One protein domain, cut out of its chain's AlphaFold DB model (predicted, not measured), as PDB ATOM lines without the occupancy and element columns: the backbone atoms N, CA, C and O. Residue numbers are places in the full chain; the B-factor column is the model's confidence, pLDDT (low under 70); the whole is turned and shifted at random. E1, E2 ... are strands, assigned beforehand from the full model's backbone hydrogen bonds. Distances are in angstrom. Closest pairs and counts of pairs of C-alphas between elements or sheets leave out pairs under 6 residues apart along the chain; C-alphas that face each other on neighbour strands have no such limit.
ATOM      1  N   GLY A 318     197.042 227.650 184.301       78.94
ATOM      2  CA  GLY A 318     197.233 228.989 184.865       78.94
ATOM      3  C   GLY A 318     198.120 229.044 186.116       78.94
ATOM      4  O   GLY A 318     198.318 230.129 186.649       78.94
ATOM      5  N   THR A 319     198.652 227.912 186.596       88.12
ATOM      6  CA  THR A 319     199.465 227.848 187.829       88.12
ATOM      7  C   THR A 319     200.962 227.911 187.538       88.12
ATOM      8  O   THR A 319     201.417 227.346 186.543       88.12
ATOM      9  N   THR A 320     201.754 228.480 188.451       87.62
ATOM     10  CA  THR A 320     203.224 228.595 188.317       87.62
ATOM     11  C   THR A 320     203.948 227.829 189.426       87.62
ATOM     12  O   THR A 320     203.569 227.914 190.594       87.62
ATOM     13  N   VAL A 321     205.019 227.106 189.079       88.69
ATOM     14  CA  VAL A 321     205.969 226.524 190.045       88.69
ATOM     15  C   VAL A 321     207.332 227.148 189.805       88.69
ATOM     16  O   VAL A 321     207.846 227.104 188.687       88.69
ATOM     17  N   ARG A 322     207.916 227.727 190.851       88.62
ATOM     18  CA  ARG A 322     209.183 228.449 190.778       88.62
ATOM     19  C   ARG A 322     210.249 227.772 191.626       88.62
ATOM     20  O   ARG A 322     210.064 227.556 192.821       88.62
ATOM     21  N   LEU A 323     211.384 227.468 191.013       89.25
ATOM     22  CA  LEU A 323     212.554 226.873 191.648       89.25
ATOM     23  C   LEU A 323     213.474 227.992 192.147       89.25
ATOM     24  O   LEU A 323     214.192 228.587 191.351       89.25
ATOM     25  N   ARG A 324     213.434 228.301 193.447       86.56
ATOM     26  CA  ARG A 324     214.253 229.348 194.097       86.56
ATOM     27  C   ARG A 324     215.424 228.804 194.920       86.56
ATOM     28  O   ARG A 324     216.284 229.573 195.338       86.56
ATOM     29  N   GLY A 325     215.417 227.507 195.223       85.31
ATOM     30  CA  GLY A 325     216.444 226.837 196.022       85.31
ATOM     31  C   GLY A 325     217.572 226.220 195.199       85.31
ATOM     32  O   GLY A 325     217.755 226.532 194.023       85.31
ATOM     33  N   ASN A 326     218.296 225.307 195.843       87.88
ATOM     34  CA  ASN A 326     219.304 224.458 195.221       87.88
ATOM     35  C   ASN A 326     218.679 223.082 194.977       87.88
ATOM     36  O   ASN A 326     218.372 222.348 195.920       87.88
ATOM     37  N   PHE A 327     218.472 222.768 193.704       89.38
ATOM     38  CA  PHE A 327     217.734 221.607 193.242       89.38
ATOM     39  C   PHE A 327     218.675 220.548 192.664       89.38
ATOM     40  O   PHE A 327     219.195 220.718 191.564       89.38
ATOM     41  N   ASP A 328     218.878 219.445 193.383       91.00
ATOM     42  CA  ASP A 328     219.645 218.299 192.884       91.00
ATOM     43  C   ASP A 328     218.717 217.344 192.110       91.00
ATOM     44  O   ASP A 328     217.899 216.606 192.674       91.00
ATOM     45  N   ASN A 329     218.838 217.379 190.788       91.38
ATOM     46  CA  ASN A 329     218.110 216.558 189.828       91.38
ATOM     47  C   ASN A 329     218.963 215.376 189.314       91.38
ATOM     48  O   ASN A 329     218.618 214.731 188.320       91.38
ATOM     49  N   THR A 330     220.065 215.037 189.995       92.50
ATOM     50  CA  THR A 330     220.989 213.969 189.587       92.50
ATOM     51  C   THR A 330     220.272 212.644 189.321       92.50
ATOM     52  O   THR A 330     219.602 212.062 190.178       92.50
ATOM     53  N   GLY A 331     220.451 212.124 188.103       89.38
ATOM     54  CA  GLY A 331     219.872 210.851 187.666       89.38
ATOM     55  C   GLY A 331     218.350 210.865 187.482       89.38
ATOM     56  O   GLY A 331     217.766 209.794 187.305       89.38
ATOM     57  N   GLN A 332     217.713 212.037 187.530       90.69
ATOM     58  CA  GLN A 332     216.279 212.232 187.330       90.69
ATOM     59  C   GLN A 332     216.001 213.064 186.069       90.69
ATOM     60  O   GLN A 332     216.904 213.603 185.422       90.69
ATOM     61  N   THR A 333     214.726 213.126 185.686       89.25
ATOM     62  CA  THR A 333     214.246 214.002 184.616       89.25
ATOM     63  C   THR A 333     213.148 214.906 185.158       89.25
ATOM     64  O   THR A 333     212.097 214.413 185.570       89.25
ATOM     65  N   LEU A 334     213.379 216.217 185.120       87.62
ATOM     66  CA  LEU A 334     212.354 217.223 185.359       87.62
ATOM     67  C   LEU A 334     211.595 217.452 184.047       87.62
ATOM     68  O   LEU A 334     212.112 218.081 183.126       87.62
ATOM     69  N   ALA A 335     210.383 216.910 183.958       85.75
ATOM     70  CA  ALA A 335     209.509 217.102 182.807       85.75
ATOM     71  C   ALA A 335     208.636 218.352 183.004       85.75
ATOM     72  O   ALA A 335     207.830 218.406 183.935       85.75
ATOM     73  N   LEU A 336     208.778 219.337 182.118       84.56
ATOM     74  CA  LEU A 336     207.949 220.539 182.099       84.56
ATOM     75  C   LEU A 336     206.531 220.166 181.637       84.56
ATOM     76  O   LEU A 336     206.311 219.799 180.478       84.56
ATOM     77  N   ASP A 337     205.587 220.219 182.578       73.38
ATOM     78  CA  ASP A 337     204.200 219.777 182.409       73.38
ATOM     79  C   ASP A 337     203.356 220.656 181.461       73.38
ATOM     80  O   ASP A 337     203.813 221.653 180.896       73.38
ATOM     81  N   ALA A 338     202.105 220.225 181.228       60.00
ATOM     82  CA  ALA A 338     201.289 220.721 180.132       60.00
ATOM     83  C   ALA A 338     200.568 222.069 180.339       60.00
ATOM     84  O   ALA A 338     199.860 222.533 179.437       60.00
ATOM     85  N   PHE A 339     200.711 222.689 181.507       62.81
ATOM     86  CA  PHE A 339     199.804 223.738 181.965       62.81
ATOM     87  C   PHE A 339     200.330 225.160 181.681       62.81
ATOM     88  O   PHE A 339     201.519 225.442 181.820       62.81
ATOM     89  N   GLU A 340     199.439 226.077 181.268       49.56
ATOM     90  CA  GLU A 340     199.744 227.520 181.163       49.56
ATOM     91  C   GLU A 340     200.207 228.051 182.539       49.56
ATOM     92  O   GLU A 340     199.655 227.631 183.550       49.56
ATOM     93  N   GLY A 341     201.226 228.919 182.602       55.31
ATOM     94  CA  GLY A 341     201.865 229.371 183.859       55.31
ATOM     95  C   GLY A 341     203.245 228.749 184.143       55.31
ATOM     96  O   GLY A 341     204.083 229.385 184.773       55.31
ATOM     97  N   GLY A 342     203.546 227.582 183.557       73.56
ATOM     98  CA  GLY A 342     204.909 227.057 183.380       73.56
ATOM     99  C   GLY A 342     205.719 226.739 184.649       73.56
ATOM    100  O   GLY A 342     205.219 226.715 185.780       73.56
ATOM    101  N   TRP A 343     206.997 226.433 184.417       82.25
ATOM    102  CA  TRP A 343     208.044 226.282 185.427       82.25
ATOM    103  C   TRP A 343     209.021 227.450 185.287       82.25
ATOM    104  O   TRP A 343     209.475 227.737 184.179       82.25
ATOM    105  N   GLU A 344     209.340 228.106 186.398       88.69
ATOM    106  CA  GLU A 344     210.275 229.233 186.444       88.69
ATOM    107  C   GLU A 344     211.527 228.861 187.238       88.69
ATOM    108  O   GLU A 344     211.439 228.422 188.384       88.69
ATOM    109  N   LEU A 345     212.705 229.067 186.658       89.62
ATOM    110  CA  LEU A 345     213.984 228.890 187.334       89.62
ATOM    111  C   LEU A 345     214.471 230.236 187.885       89.62
ATOM    112  O   LEU A 345     214.690 231.181 187.133       89.62
ATOM    113  N   ALA A 346     214.652 230.316 189.198       88.75
ATOM    114  CA  ALA A 346     215.143 231.482 189.937       88.75
ATOM    115  C   ALA A 346     216.129 231.057 191.050       88.75
ATOM    116  O   ALA A 346     216.185 231.669 192.114       88.75
ATOM    117  N   GLY A 347     216.853 229.962 190.806       87.75
ATOM    118  CA  GLY A 347     217.786 229.304 191.717       87.75
ATOM    119  C   GLY A 347     218.700 228.348 190.945       87.75
ATOM    120  O   GLY A 347     218.829 228.446 189.724       87.75
ATOM    121  N   GLU A 348     219.338 227.411 191.634       90.81
ATOM    122  CA  GLU A 348     220.255 226.453 191.010       90.81
ATOM    123  C   GLU A 348     219.556 225.121 190.746       90.81
ATOM    124  O   GLU A 348     218.901 224.580 191.635       90.81
ATOM    125  N   ILE A 349     219.739 224.566 189.549       92.25
ATOM    126  CA  ILE A 349     219.462 223.159 189.262       92.25
ATOM    127  C   ILE A 349     220.749 222.470 188.817       92.25
ATOM    128  O   ILE A 349     221.463 222.974 187.944       92.25
ATOM    129  N   SER A 350     221.036 221.326 189.436       93.44
ATOM    130  CA  SER A 350     222.212 220.521 189.139       93.44
ATOM    131  C   SER A 350     221.881 219.062 188.843       93.44
ATOM    132  O   SER A 350     220.995 218.482 189.467       93.44
ATOM    133  N   GLY A 351     222.587 218.455 187.887       92.38
ATOM    134  CA  GLY A 351     222.442 217.034 187.572       92.38
ATOM    135  C   GLY A 351     221.208 216.673 186.730       92.38
ATOM    136  O   GLY A 351     220.163 217.327 186.745       92.38
ATOM    137  N   GLY A 352     221.293 215.543 186.024       93.56
ATOM    138  CA  GLY A 352     220.153 214.943 185.321       93.56
ATOM    139  C   GLY A 352     219.714 215.711 184.073       93.56
ATOM    140  O   GLY A 352     220.535 216.298 183.374       93.56
ATOM    141  N   ARG A 353     218.413 215.655 183.759       92.56
ATOM    142  CA  ARG A 353     217.843 216.222 182.523       92.56
ATOM    143  C   ARG A 353     216.597 217.068 182.777       92.56
ATOM    144  O   ARG A 353     215.768 216.699 183.610       92.56
ATOM    145  N   ILE A 354     216.428 218.151 182.025       92.19
ATOM    146  CA  ILE A 354     215.187 218.922 181.894       92.19
ATOM    147  C   ILE A 354     214.613 218.641 180.508       92.19
ATOM    148  O   ILE A 354     215.279 218.862 179.497       92.19
ATOM    149  N   SER A 355     213.374 218.159 180.458       90.50
ATOM    150  CA  SER A 355     212.667 217.863 179.211       90.50
ATOM    151  C   SER A 355     211.332 218.594 179.157       90.50
ATOM    152  O   SER A 355     210.763 218.939 180.189       90.50
ATOM    153  N   ALA A 356     210.808 218.827 177.958       85.25
ATOM    154  CA  ALA A 356     209.502 219.443 177.770       85.25
ATOM    155  C   ALA A 356     208.682 218.699 176.715       85.25
ATOM    156  O   ALA A 356     209.226 218.073 175.804       85.25
ATOM    157  N   GLU A 357     207.356 218.772 176.832       75.94
ATOM    158  CA  GLU A 357     206.445 218.318 175.781       75.94
ATOM    159  C   GLU A 357     206.124 219.462 174.808       75.94
ATOM    160  O   GLU A 357     205.605 220.503 175.221       75.94
ATOM    161  N   GLY A 358     206.360 219.244 173.511       74.50
ATOM    162  CA  GLY A 358     206.111 220.244 172.467       74.50
ATOM    163  C   GLY A 358     207.095 221.417 172.518       74.50
ATOM    164  O   GLY A 358     208.224 221.259 172.970       74.50
ATOM    165  N   ASP A 359     206.653 222.596 172.079       74.94
ATOM    166  CA  ASP A 359     207.503 223.788 171.915       74.94
ATOM    167  C   ASP A 359     207.614 224.639 173.199       74.94
ATOM    168  O   ASP A 359     207.730 225.863 173.139       74.94
ATOM    169  N   ARG A 360     207.504 224.023 174.385       80.69
ATOM    170  CA  ARG A 360     207.563 224.770 175.652       80.69
ATOM    171  C   ARG A 360     208.983 225.206 175.989       80.69
ATOM    172  O   ARG A 360     209.942 224.467 175.788       80.69
ATOM    173  N   GLU A 361     209.073 226.391 176.579       87.00
ATOM    174  CA  GLU A 361     210.324 226.996 177.026       87.00
ATOM    175  C   GLU A 361     210.520 226.818 178.539       87.00
ATOM    176  O   GLU A 361     209.563 226.864 179.317       87.00
ATOM    177  N   LEU A 362     211.775 226.674 178.964       89.62
ATOM    178  CA  LEU A 362     212.183 226.900 180.346       89.62
ATOM    179  C   LEU A 362     212.253 228.412 180.594       89.62
ATOM    180  O   LEU A 362     213.048 229.115 179.967       89.62
ATOM    181  N   LEU A 363     211.428 228.910 181.511       89.81
ATOM    182  CA  LEU A 363     211.400 230.325 181.871       89.81
ATOM    183  C   LEU A 363     212.419 230.598 182.980       89.81
ATOM    184  O   LEU A 363     212.462 229.871 183.971       89.81
ATOM    185  N   VAL A 364     213.211 231.658 182.848       90.31
ATOM    186  CA  VAL A 364     214.177 232.091 183.867       90.31
ATOM    187  C   VAL A 364     213.742 233.427 184.468       90.31
ATOM    188  O   VAL A 364     213.523 234.392 183.736       90.31
ATOM    189  N   GLY A 365     213.655 233.473 185.800       81.62
ATOM    190  CA  GLY A 365     213.268 234.633 186.610       81.62
ATOM    191  C   GLY A 365     211.780 234.728 186.960       81.62
ATOM    192  O   GLY A 365     210.949 234.011 186.402       81.62
ATOM    193  N   SER A 366     211.445 235.639 187.883       68.06
ATOM    194  CA  SER A 366     210.070 235.985 188.272       68.06
ATOM    195  C   SER A 366     209.686 237.415 187.871       68.06
ATOM    196  O   SER A 366     210.532 238.281 187.667       68.06
ATOM    197  N   THR A 367     208.384 237.697 187.777       57.16
ATOM    198  CA  THR A 367     207.839 238.996 187.331       57.16
ATOM    199  C   THR A 367     208.024 240.151 188.328       57.16
ATOM    200  O   THR A 367     207.553 241.256 188.068       57.16
ATOM    201  N   ASN A 368     208.688 239.934 189.469       52.75
ATOM    202  CA  ASN A 368     208.727 240.888 190.577       52.75
ATOM    203  C   ASN A 368     210.158 241.375 190.849       52.75
ATOM    204  O   ASN A 368     210.872 240.743 191.610       52.75
ATOM    205  N   TRP A 369     210.515 242.510 190.232       48.25
ATOM    206  CA  TRP A 369     211.583 243.520 190.447       48.25
ATOM    207  C   TRP A 369     212.758 243.362 191.456       48.25
ATOM    208  O   TRP A 369     213.519 244.320 191.614       48.25
ATOM    209  N   SER A 370     213.004 242.235 192.123       49.72
ATOM    210  CA  SER A 370     214.179 242.045 192.976       49.72
ATOM    211  C   SER A 370     215.335 241.429 192.193       49.72
ATOM    212  O   SER A 370     215.194 240.400 191.543       49.72
ATOM    213  N   ARG A 371     216.509 242.054 192.321       46.75
ATOM    214  CA  ARG A 371     217.831 241.699 191.767       46.75
ATOM    215  C   ARG A 371     218.372 240.317 192.225       46.75
ATOM    216  O   ARG A 371     219.581 240.129 192.274       46.75
ATOM    217  N   SER A 372     217.506 239.400 192.649       50.25
ATOM    218  CA  SER A 372     217.827 238.158 193.366       50.25
ATOM    219  C   SER A 372     217.501 236.873 192.602       50.25
ATOM    220  O   SER A 372     217.891 235.811 193.073       50.25
ATOM    221  N   ASP A 373     216.844 236.940 191.442       67.00
ATOM    222  CA  ASP A 373     216.507 235.740 190.665       67.00
ATOM    223  C   ASP A 373     217.673 235.359 189.739       67.00
ATOM    224  O   ASP A 373     217.618 235.509 188.517       67.00
ATOM    225  N   MET A 374     218.772 234.924 190.356       83.81
ATOM    226  CA  MET A 374     219.900 234.325 189.650       83.81
ATOM    227  C   MET A 374     219.618 232.839 189.448       83.81
ATOM    228  O   MET A 374     219.514 232.084 190.413       83.81
ATOM    229  N   ALA A 375     219.508 232.427 188.192       91.38
ATOM    230  CA  ALA A 375     219.376 231.036 187.809       91.38
ATOM    231  C   ALA A 375     220.734 230.437 187.446       91.38
ATOM    232  O   ALA A 375     221.525 231.060 186.734       91.38
ATOM    233  N   TYR A 376     220.970 229.204 187.885       92.88
ATOM    234  CA  TYR A 376     222.166 228.438 187.552       92.88
ATOM    235  C   TYR A 376     221.781 227.078 186.972       92.88
ATOM    236  O   TYR A 376     220.974 226.358 187.558       92.88
ATOM    237  N   LEU A 377     222.394 226.727 185.842       95.00
ATOM    238  CA  LEU A 377     222.377 225.381 185.265       95.00
ATOM    239  C   LEU A 377     223.776 224.777 185.443       95.00
ATOM    240  O   LEU A 377     224.736 225.349 184.925       95.00
ATOM    241  N   ARG A 378     223.906 223.661 186.170       94.00
ATOM    242  CA  ARG A 378     225.190 222.955 186.374       94.00
ATOM    243  C   ARG A 378     225.037 221.454 186.140       94.00
ATOM    244  O   ARG A 378     224.094 220.864 186.644       94.00
ATOM    245  N   ASP A 379     225.940 220.828 185.395       94.06
ATOM    246  CA  ASP A 379     225.929 219.370 185.131       94.06
ATOM    247  C   ASP A 379     224.543 218.834 184.689       94.06
ATOM    248  O   ASP A 379     224.091 217.771 185.114       94.06
ATOM    249  N   VAL A 380     223.798 219.620 183.904       93.25
ATOM    250  CA  VAL A 380     222.404 219.331 183.531       93.25
ATOM    251  C   VAL A 380     222.226 219.361 182.017       93.25
ATOM    252  O   VAL A 380     222.717 220.265 181.340       93.25
ATOM    253  N   GLU A 381     221.497 218.379 181.490       94.00
ATOM    254  CA  GLU A 381     221.048 218.347 180.096       94.00
ATOM    255  C   GLU A 381     219.714 219.099 179.964       94.00
ATOM    256  O   GLU A 381     218.738 218.752 180.632       94.00
ATOM    257  N   VAL A 382     219.633 220.114 179.103       93.06
ATOM    258  CA  VAL A 382     218.419 220.923 178.893       93.06
ATOM    259  C   VAL A 382     217.942 220.791 177.452       93.06
ATOM    260  O   VAL A 382     218.542 221.348 176.538       93.06
ATOM    261  N   ASP A 383     216.842 220.065 177.249       90.44
ATOM    262  CA  ASP A 383     216.200 219.932 175.936       90.44
ATOM    263  C   ASP A 383     215.376 221.141 175.470       90.44
ATOM    264  O   ASP A 383     215.397 221.423 174.272       90.44
ATOM    265  N   PRO A 384     214.575 221.815 176.326       90.81
ATOM    266  CA  PRO A 384     213.710 222.882 175.843       90.81
ATOM    267  C   PRO A 384     214.494 224.140 175.470       90.81
ATOM    268  O   PRO A 384     215.589 224.395 175.971       90.81
ATOM    269  N   ASN A 385     213.861 224.982 174.654       90.94
ATOM    270  CA  ASN A 385     214.290 226.364 174.469       90.94
ATOM    271  C   ASN A 385     214.246 227.115 175.809       90.94
ATOM    272  O   ASN A 385     213.450 226.789 176.692       90.94
ATOM    273  N   ILE A 386     215.074 228.143 175.962       92.62
ATOM    274  CA  ILE A 386     215.155 228.924 177.202       92.62
ATOM    275  C   ILE A 386     214.693 230.351 176.931       92.62
ATOM    276  O   ILE A 386     215.105 230.965 175.948       92.62
ATOM    277  N   ARG A 387     213.876 230.907 177.828       91.94
ATOM    278  CA  ARG A 387     213.500 232.324 177.823       91.94
ATOM    279  C   ARG A 387     213.922 232.981 179.128       91.94
ATOM    280  O   ARG A 387     213.360 232.701 180.187       91.94
ATOM    281  N   VAL A 388     214.887 233.888 179.041       91.69
ATOM    282  CA  VAL A 388     215.306 234.751 180.145       91.69
ATOM    283  C   VAL A 388     214.388 235.960 180.181       91.69
ATOM    284  O   VAL A 388     214.426 236.800 179.283       91.69
ATOM    285  N   LYS A 389     213.541 236.021 181.210       87.94
ATOM    286  CA  LYS A 389     212.588 237.115 181.388       87.94
ATOM    287  C   LYS A 389     213.298 238.419 181.730       87.94
ATOM    288  O   LYS A 389     214.460 238.436 182.150       87.94
ATOM    289  N   ALA A 390     212.559 239.514 181.591       85.56
ATOM    290  CA  ALA A 390     213.056 240.848 181.877       85.56
ATOM    291  C   ALA A 390     213.761 240.927 183.247       85.56
ATOM    292  O   ALA A 390     213.194 240.549 184.274       85.56
ATOM    293  N   ARG A 391     214.991 241.460 183.265       79.56
ATOM    294  CA  ARG A 391     215.842 241.658 184.462       79.56
ATOM    295  C   ARG A 391     216.289 240.381 185.196       79.56
ATOM    296  O   ARG A 391     216.899 240.497 186.261       79.56
ATOM    297  N   ALA A 392     216.007 239.193 184.662       87.12
ATOM    298  CA  ALA A 392     216.501 237.931 185.200       87.12
ATOM    299  C   ALA A 392     217.933 237.652 184.726       87.12
ATOM    300  O   ALA A 392     218.357 238.151 183.684       87.12
ATOM    301  N   GLN A 393     218.673 236.831 185.471       90.75
ATOM    302  CA  GLN A 393     220.001 236.391 185.056       90.75
ATOM    303  C   GLN A 393     220.074 234.868 185.018       90.75
ATOM    304  O   GLN A 393     219.823 234.210 186.024       90.75
ATOM    305  N   LEU A 394     220.495 234.325 183.880       94.12
ATOM    306  CA  LEU A 394     220.889 232.932 183.717       94.12
ATOM    307  C   LEU A 394     222.414 232.823 183.685       94.12
ATOM    308  O   LEU A 394     223.069 233.524 182.917       94.12
ATOM    309  N   THR A 395     222.970 231.913 184.478       94.81
ATOM    310  CA  THR A 395     224.361 231.471 184.357       94.81
ATOM    311  C   THR A 395     224.387 229.994 183.970       94.81
ATOM    312  O   THR A 395     223.821 229.156 184.673       94.81
ATOM    313  N   VAL A 396     225.038 229.677 182.854       95.31
ATOM    314  CA  VAL A 396     225.204 228.311 182.349       95.31
ATOM    315  C   VAL A 396     226.625 227.853 182.660       95.31
ATOM    316  O   VAL A 396     227.592 228.451 182.179       95.31
ATOM    317  N   GLY A 397     226.744 226.836 183.514       93.44
ATOM    318  CA  GLY A 397     228.023 226.234 183.879       93.44
ATOM    319  C   GLY A 397     228.676 225.513 182.704       93.44
ATOM    320  O   GLY A 397     227.991 225.073 181.782       93.44
ATOM    321  N   SER A 398     229.999 225.358 182.749       91.12
ATOM    322  CA  SER A 398     230.774 224.681 181.692       91.12
ATOM    323  C   SER A 398     230.469 223.185 181.537       91.12
ATOM    324  O   SER A 398     230.892 222.553 180.574       91.12
ATOM    325  N   ASP A 399     229.752 222.603 182.493       90.62
ATOM    326  CA  ASP A 399     229.308 221.211 182.525       90.62
ATOM    327  C   ASP A 399     227.837 221.030 182.112       90.62
ATOM    328  O   ASP A 399     227.376 219.897 181.973       90.62
ATOM    329  N   ALA A 400     227.092 222.116 181.893       91.19
ATOM    330  CA  ALA A 400     225.721 222.047 181.404       91.19
ATOM    331  C   ALA A 400     225.685 221.855 179.879       91.19
ATOM    332  O   ALA A 400     226.461 222.455 179.135       91.19
ATOM    333  N   VAL A 401     224.743 221.042 179.403       89.00
ATOM    334  CA  VAL A 401     224.562 220.751 177.977       89.00
ATOM    335  C   VAL A 401     223.194 221.249 177.540       89.00
ATOM    336  O   VAL A 401     222.165 220.749 177.992       89.00
ATOM    337  N   LEU A 402     223.172 222.225 176.635       90.50
ATOM    338  CA  LEU A 402     221.937 222.714 176.028       90.50
ATOM    339  C   LEU A 402     221.700 221.974 174.707       90.50
ATOM    340  O   LEU A 402     222.541 221.997 173.813       90.50
ATOM    341  N   HIS A 403     220.562 221.294 174.600       83.12
ATOM    342  CA  HIS A 403     220.082 220.667 173.367       83.12
ATOM    343  C   HIS A 403     218.993 221.489 172.674       83.12
ATOM    344  O   HIS A 403     218.663 221.195 171.528       83.12
ATOM    345  N   GLY A 404     218.419 222.477 173.366       74.44
ATOM    346  CA  GLY A 404     217.481 223.423 172.774       74.44
ATOM    347  C   GLY A 404     218.159 224.303 171.722       74.44
ATOM    348  O   GLY A 404     219.303 224.721 171.888       74.44
ATOM    349  N   ASP A 405     217.425 224.623 170.659       82.50
ATOM    350  CA  ASP A 405     217.965 225.374 169.522       82.50
ATOM    351  C   ASP A 405     217.969 226.896 169.769       82.50
ATOM    352  O   ASP A 405     218.660 227.636 169.059       82.50
TER     353      ASP A 405
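Overview. This is residues 318 to 405 of the 1173 residues of a protein of Planctomycetales bacterium zrk34 (UniProt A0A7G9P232). The chain winds in four stacked turns as a small three-sided solenoid: the sheet E1 E4 E7 E9 makes one side, the sheet E2 E5 E8 E10 the second, and E3 and E6 the third, which goes on in the short stretches 381 to 382 and 401 to 402. The first two turns, E1 E2 E3 and E4 E5 E6, have a named strand on each side; in the later two the third side is a short pairing. The printed part has 88 residues with ten named strands, E1 to E10 in chain order, no named helix, and three sheets, all parallel. The class is all strand, though under half of the residues, 38 of 88, are in named strands. The whole is compact, with a radius of gyration of the C-alphas of 11.9 A and spans of 33 by 27 by 23 A.

Along the chain. Find C-alpha 320 at (203.224, 228.595, 188.317), where E1, residues 320 to 323, begins and runs 10.1 A. Its sheet goes on with E4, residues 343 to 345, E7, residues 361 to 364, and E9, residues 385 to 388, 10.2 A long. Look next at E2, residues 326 to 328, E5, residues 348 to 350, E8, residues 374 to 378, the longest strand at 13.0 A, and E10, residues 393 to 396, which ends at C-alpha 396 at (225.204, 228.311, 182.349). E3, residues 333 to 336, and E6, residues 353 to 356, 10.1 A long, complete the set.

Arrangement. Start in the sheet E1 E4 E7 E9, whose edge strands are E1 and E9. N 323 is 2.8 A from O 344 between E1 and E4, N 345 is 2.8 A from O 363 between E4 and E7, and N 362 is 2.8 A from O 385 between E7 and E9. In the sheet E2 E5 E8 E10, look for N 327 and O 348, 2.8 A, N 349 and O 376, 2.9 A, and N 375 and O 393, 2.8 A. These two sheets form a sandwich, two sheets face to face, with best planes 38 degrees apart and strands at 66 degrees. E1 runs on into E2 across 2 residues at 88 degrees, and E4 into E5 at 100 degrees. In the third sheet N 334 of E3 is 2.9 A from O 353 of E6. Residues 353 to 354 of E6 pair in parallel with 381 to 382, and these with 401 to 402. E3 and E8 are apart.

Size, cuts and confidence. The C-alphas of Gly 318 and Ser 398 are the two farthest apart, at 34.0 A. The printed part has no cut, and no link is long. The mean pLDDT of the printed part is 83.8; confidence is low, under 70, at residues 338 to 341 and 366 to 373.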